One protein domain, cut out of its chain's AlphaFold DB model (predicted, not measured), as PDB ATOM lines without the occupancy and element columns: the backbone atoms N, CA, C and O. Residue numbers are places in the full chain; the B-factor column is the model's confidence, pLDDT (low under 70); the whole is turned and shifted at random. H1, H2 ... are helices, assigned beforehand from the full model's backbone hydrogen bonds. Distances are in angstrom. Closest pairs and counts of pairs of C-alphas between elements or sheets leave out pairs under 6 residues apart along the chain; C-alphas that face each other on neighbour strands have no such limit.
ATOM      1  N   ASN A   2     -27.976  48.479  26.530       58.72
ATOM      2  CA  ASN A   2     -29.405  48.815  26.585       58.72
ATOM      3  C   ASN A   2     -30.150  47.728  27.382       58.72
ATOM      4  O   ASN A   2     -30.172  46.573  26.954       58.72
ATOM      5  N   PHE A   3     -30.752  48.083  28.521       58.66
ATOM      6  CA  PHE A   3     -31.454  47.150  29.419       58.66
ATOM      7  C   PHE A   3     -32.552  46.340  28.707       58.66
ATOM      8  O   PHE A   3     -32.770  45.169  29.024       58.66
ATOM      9  N   LYS A   4     -33.207  46.926  27.694       59.28
ATOM     10  CA  LYS A   4     -34.213  46.227  26.878       59.28
ATOM     11  C   LYS A   4     -33.594  45.105  26.039       59.28
ATOM     12  O   LYS A   4     -34.190  44.038  25.933       59.28
ATOM     13  N   ASN A   5     -32.386  45.314  25.517       61.03
ATOM     14  CA  ASN A   5     -31.667  44.306  24.733       61.03
ATOM     15  C   ASN A   5     -31.093  43.204  25.633       61.03
ATOM     16  O   ASN A   5     -31.133  42.037  25.260       61.03
ATOM     17  N   PHE A   6     -30.648  43.552  26.850       67.06
ATOM     18  CA  PHE A   6     -30.168  42.567  27.825       67.06
ATOM     19  C   PHE A   6     -31.239  41.525  28.174       67.06
ATOM     20  O   PHE A   6     -30.928  40.346  28.298       67.06
ATOM     21  N   LYS A   7     -32.508  41.938  28.291       69.19
ATOM     22  CA  LYS A   7     -33.620  41.023  28.589       69.19
ATOM     23  C   LYS A   7     -33.888  40.020  27.459       69.19
ATOM     24  O   LYS A   7     -34.275  38.893  27.745       69.19
ATOM     25  N   HIS A   8     -33.703  40.421  26.201       76.38
ATOM     26  CA  HIS A   8     -33.927  39.550  25.044       76.38
ATOM     27  C   HIS A   8     -32.789  38.532  24.870       76.38
ATOM     28  O   HIS A   8     -33.045  37.356  24.636       76.38
ATOM     29  N   ASP A   9     -31.549  38.970  25.104       85.12
ATOM     30  CA  ASP A   9     -30.327  38.179  24.913       85.12
ATOM     31  C   ASP A   9     -29.700  37.723  26.246       85.12
ATOM     32  O   ASP A   9     -28.489  37.505  26.332       85.12
ATOM     33  N   PHE A  10     -30.497  37.572  27.309       84.56
ATOM     34  CA  PHE A  10     -29.993  37.327  28.668       84.56
ATOM     35  C   PHE A  10     -29.012  36.152  28.733       84.56
ATOM     36  O   PHE A  10     -27.891  36.315  29.214       84.56
ATOM     37  N   ILE A  11     -29.406  34.997  28.179       88.31
ATOM     38  CA  ILE A  11     -28.581  33.780  28.144       88.31
ATOM     39  C   ILE A  11     -27.258  34.041  27.420       88.31
ATOM     40  O   ILE A  11     -26.191  33.741  27.944       88.31
ATOM     41  N   LYS A  12     -27.309  34.685  26.251       90.38
ATOM     42  CA  LYS A  12     -26.113  35.036  25.477       90.38
ATOM     43  C   LYS A  12     -25.165  35.935  26.273       90.38
ATOM     44  O   LYS A  12     -23.951  35.755  26.199       90.38
ATOM     45  N   HIS A  13     -25.694  36.892  27.034       86.69
ATOM     46  CA  HIS A  13     -24.875  37.777  27.855       86.69
ATOM     47  C   HIS A  13     -24.228  37.054  29.039       86.69
ATOM     48  O   HIS A  13     -23.017  37.192  29.218       86.69
ATOM     49  N   ILE A  14     -24.983  36.263  29.808       89.38
ATOM     50  CA  ILE A  14     -24.427  35.536  30.965       89.38
ATOM     51  C   ILE A  14     -23.459  34.421  30.556       89.38
ATOM     52  O   ILE A  14     -22.546  34.100  31.310       89.38
ATOM     53  N   SER A  15     -23.618  33.857  29.355       91.44
ATOM     54  CA  SER A  15     -22.713  32.846  28.797       91.44
ATOM     55  C   SER A  15     -21.456  33.440  28.152       91.44
ATOM     56  O   SER A  15     -20.616  32.691  27.659       91.44
ATOM     57  N   SER A  16     -21.308  34.769  28.119       93.75
ATOM     58  CA  SER A  16     -20.134  35.410  27.522       93.75
ATOM     59  C   SER A  16     -18.894  35.314  28.419       93.75
ATOM     60  O   SER A  16     -18.979  35.394  29.645       93.75
ATOM     61  N   GLU A  17     -17.711  35.232  27.806       95.31
ATOM     62  CA  GLU A  17     -16.431  35.234  28.530       95.31
ATOM     63  C   GLU A  17     -16.242  36.514  29.365       95.31
ATOM     64  O   GLU A  17     -15.728  36.478  30.484       95.31
ATOM     65  N   SER A  18     -16.709  37.657  28.856       92.56
ATOM     66  CA  SER A  18     -16.695  38.924  29.592       92.56
ATOM     67  C   SER A  18     -17.499  38.839  30.890       92.56
ATOM     68  O   SER A  18     -17.055  39.347  31.917       92.56
ATOM     69  N   TYR A  19     -18.654  38.170  30.872       92.44
ATOM     70  CA  TYR A  19     -19.450  37.965  32.080       92.44
ATOM     71  C   TYR A  19     -18.749  37.019  33.063       92.44
ATOM     72  O   TYR A  19     -18.724  37.298  34.260       92.44
ATOM     73  N   ALA A  20     -18.076  35.969  32.579       93.81
ATOM     74  CA  ALA A  20     -17.259  35.090  33.424       93.81
ATOM     75  C   ALA A  20     -16.113  35.839  34.137       93.81
ATOM     76  O   ALA A  20     -15.851  35.610  35.322       93.81
ATOM     77  N   LYS A  21     -15.464  36.792  33.453       96.62
ATOM     78  CA  LYS A  21     -14.449  37.676  34.057       96.62
ATOM     79  C   LYS A  21     -15.047  38.564  35.149       96.62
ATOM     80  O   LYS A  21     -14.469  38.667  36.227       96.62
ATOM     81  N   ILE A  22     -16.221  39.147  34.903       94.88
ATOM     82  CA  ILE A  22     -16.950  39.945  35.901       94.88
ATOM     83  C   ILE A  22     -17.273  39.094  37.135       94.88
ATOM     84  O   ILE A  22     -16.990  39.521  38.252       94.88
ATOM     85  N   LEU A  23     -17.796  37.878  36.949       95.06
ATOM     86  CA  LEU A  23     -18.084  36.954  38.052       95.06
ATOM     87  C   LEU A  23     -16.836  36.643  38.884       95.06
ATOM     88  O   LEU A  23     -16.903  36.661  40.111       95.06
ATOM     89  N   THR A  24     -15.697  36.418  38.228       96.81
ATOM     90  CA  THR A  24     -14.417  36.161  38.908       96.81
ATOM     91  C   THR A  24     -13.999  37.360  39.762       96.81
ATOM     92  O   THR A  24     -13.690  37.203  40.939       96.81
ATOM     93  N   ILE A  25     -14.071  38.576  39.209       97.31
ATOM     94  CA  ILE A  25     -13.741  39.811  39.935       97.31
ATOM     95  C   ILE A  25     -14.666  40.002  41.144       97.31
ATOM     96  O   ILE A  25     -14.186  40.256  42.247       97.31
ATOM     97  N   TYR A  26     -15.982  39.847  40.975       95.38
ATOM     98  CA  TYR A  26     -16.932  39.964  42.087       95.38
ATOM     99  C   TYR A  26     -16.713  38.891  43.159       95.38
ATOM    100  O   TYR A  26     -16.854  39.188  44.347       95.38
ATOM    101  N   SER A  27     -16.360  37.664  42.768       97.31
ATOM    102  CA  SER A  27     -16.007  36.593  43.707       97.31
ATOM    103  C   SER A  27     -14.812  36.994  44.574       97.31
ATOM    104  O   SER A  27     -14.900  36.940  45.802       97.31
ATOM    105  N   GLU A  28     -13.736  37.485  43.954       98.12
ATOM    106  CA  GLU A  28     -12.537  37.931  44.670       98.12
ATOM    107  C   GLU A  28     -12.807  39.140  45.568       98.12
ATOM    108  O   GLU A  28     -12.382  39.152  46.721       98.12
ATOM    109  N   ILE A  29     -13.577  40.131  45.103       97.06
ATOM    110  CA  ILE A  29     -13.954  41.293  45.925       97.06
ATOM    111  C   ILE A  29     -14.694  40.844  47.191       97.06
ATOM    112  O   ILE A  29     -14.362  41.297  48.288       97.06
ATOM    113  N   ASN A  30     -15.663  39.932  47.067       96.69
ATOM    114  CA  ASN A  30     -16.409  39.422  48.219       96.69
ATOM    115  C   ASN A  30     -15.499  38.646  49.177       96.69
ATOM    116  O   ASN A  30     -15.518  38.896  50.385       96.69
ATOM    117  N   PHE A  31     -14.681  37.732  48.649       98.00
ATOM    118  CA  PHE A  31     -13.746  36.949  49.451       98.00
ATOM    119  C   PHE A  31     -12.763  37.844  50.211       98.00
ATOM    120  O   PHE A  31     -12.625  37.712  51.429       98.00
ATOM    121  N   LEU A  32     -12.120  38.787  49.520       98.06
ATOM    122  CA  LEU A  32     -11.143  39.699  50.111       98.06
ATOM    123  C   LEU A  32     -11.780  40.639  51.135       98.06
ATOM    124  O   LEU A  32     -11.162  40.901  52.164       98.06
ATOM    125  N   THR A  33     -13.020  41.084  50.916       97.25
ATOM    126  CA  THR A  33     -13.757  41.904  51.894       97.25
ATOM    127  C   THR A  33     -14.028  41.117  53.174       97.25
ATOM    128  O   THR A  33     -13.681  41.572  54.265       97.25
ATOM    129  N   TYR A  34     -14.558  39.894  53.071       97.19
ATOM    130  CA  TYR A  34     -14.774  39.046  54.248       97.19
ATOM    131  C   TYR A  34     -13.470  38.664  54.945       97.19
ATOM    132  O   TYR A  34     -13.412  38.634  56.178       97.19
ATOM    133  N   LYS A  35     -12.413  38.388  54.175       97.50
ATOM    134  CA  LYS A  35     -11.085  38.120  54.723       97.50
ATOM    135  C   LYS A  35     -10.583  39.329  55.510       97.50
ATOM    136  O   LYS A  35     -10.195  39.169  56.662       97.50
ATOM    137  N   TRP A  36     -10.654  40.524  54.928       96.06
ATOM    138  CA  TRP A  36     -10.255  41.764  55.588       96.06
ATOM    139  C   TRP A  36     -11.051  42.000  56.877       96.06
ATOM    140  O   TRP A  36     -10.457  42.302  57.909       96.06
ATOM    141  N   MET A  37     -12.370  41.779  56.866       95.38
ATOM    142  CA  MET A  37     -13.206  41.873  58.070       95.38
ATOM    143  C   MET A  37     -12.726  40.917  59.168       95.38
ATOM    144  O   MET A  37     -12.586  41.318  60.324       95.38
ATOM    145  N   ARG A  38     -12.426  39.661  58.816       95.44
ATOM    146  CA  ARG A  38     -11.925  38.650  59.764       95.44
ATOM    147  C   ARG A  38     -10.558  39.019  60.325       95.44
ATOM    148  O   ARG A  38     -10.382  38.954  61.539       95.44
ATOM    149  N   ASP A  39      -9.633  39.441  59.467       95.69
ATOM    150  CA  ASP A  39      -8.283  39.861  59.859       95.69
ATOM    151  C   ASP A  39      -8.314  41.088  60.796       95.69
ATOM    152  O   ASP A  39      -7.444  41.235  61.652       95.69
ATOM    153  N   ASN A  40      -9.341  41.941  60.684       92.38
ATOM    154  CA  ASN A  40      -9.546  43.131  61.519       92.38
ATOM    155  C   ASN A  40     -10.518  42.907  62.695       92.38
ATOM    156  O   ASN A  40     -11.029  43.868  63.268       92.38
ATOM    157  N   ASN A  41     -10.780  41.654  63.088       93.88
ATOM    158  CA  ASN A  41     -11.664  41.297  64.210       93.88
ATOM    159  C   ASN A  41     -13.109  41.833  64.104       93.88
ATOM    160  O   ASN A  41     -13.810  41.944  65.115       93.88
TER     161      ASN A  41
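AT A GLANCE: This is residues 2 to 41 of the 147 residues of the protein "Asparagine--tRNA ligase" of Mycoplasma hyopneumoniae (UniProt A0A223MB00). Two short helices, H1 and then H2, make a small, loose head at one end of a single long helix, H3, which runs away from them as an arm and makes the longest axis. Residues 24 to 41, of which 24 to 39 belong to H3, stick out free. The printed part has 40 residues with three named helices, in the order H1, H2, H3, and no named strand; the class is all helix. It is extended, with a radius of gyration of the C-alphas of 15.0 A and spans of 45 by 18 by 12 A.

HOW THE PARTS SIT: H1, residues 3 to 8, is close to but not clearly touching H2, residues 10 to 14; their closest C-alphas, those of Phe 6 and His 13, are 7.1 A apart. H2 in turn is close to but not clearly touching H3, residues 17 to 39; their closest C-alphas, those of His 13 and Tyr 19, are 6.9 A apart. The centres of H2 and H3 are 20.8 A apart. H1 and H3 are apart. In H2 and H3 every O i to N i+4 pair is within hydrogen-bond range; in H1 it is 1 of 2.

IN THESE COORDINATES: H1 begins at C-alpha 3, at (-31.454, 47.150, 29.419), and is 9.1 A long from first to last C-alpha. H2 measures 6.3 A in the same way. H3 runs 32.7 A from C-alpha 17, at (-16.431, 35.234, 28.530), to C-alpha 39, at (-8.283, 39.861, 59.859).

THE WHOLE: The two C-alphas farthest apart, those of His 8 and Asn 41, are 45.1 A apart. The printed part has no cut, and both links, H1 to H2 and H2 to H3, are tight. The mean pLDDT of the printed part is 88.9, and residues 2 to 7 are under 70.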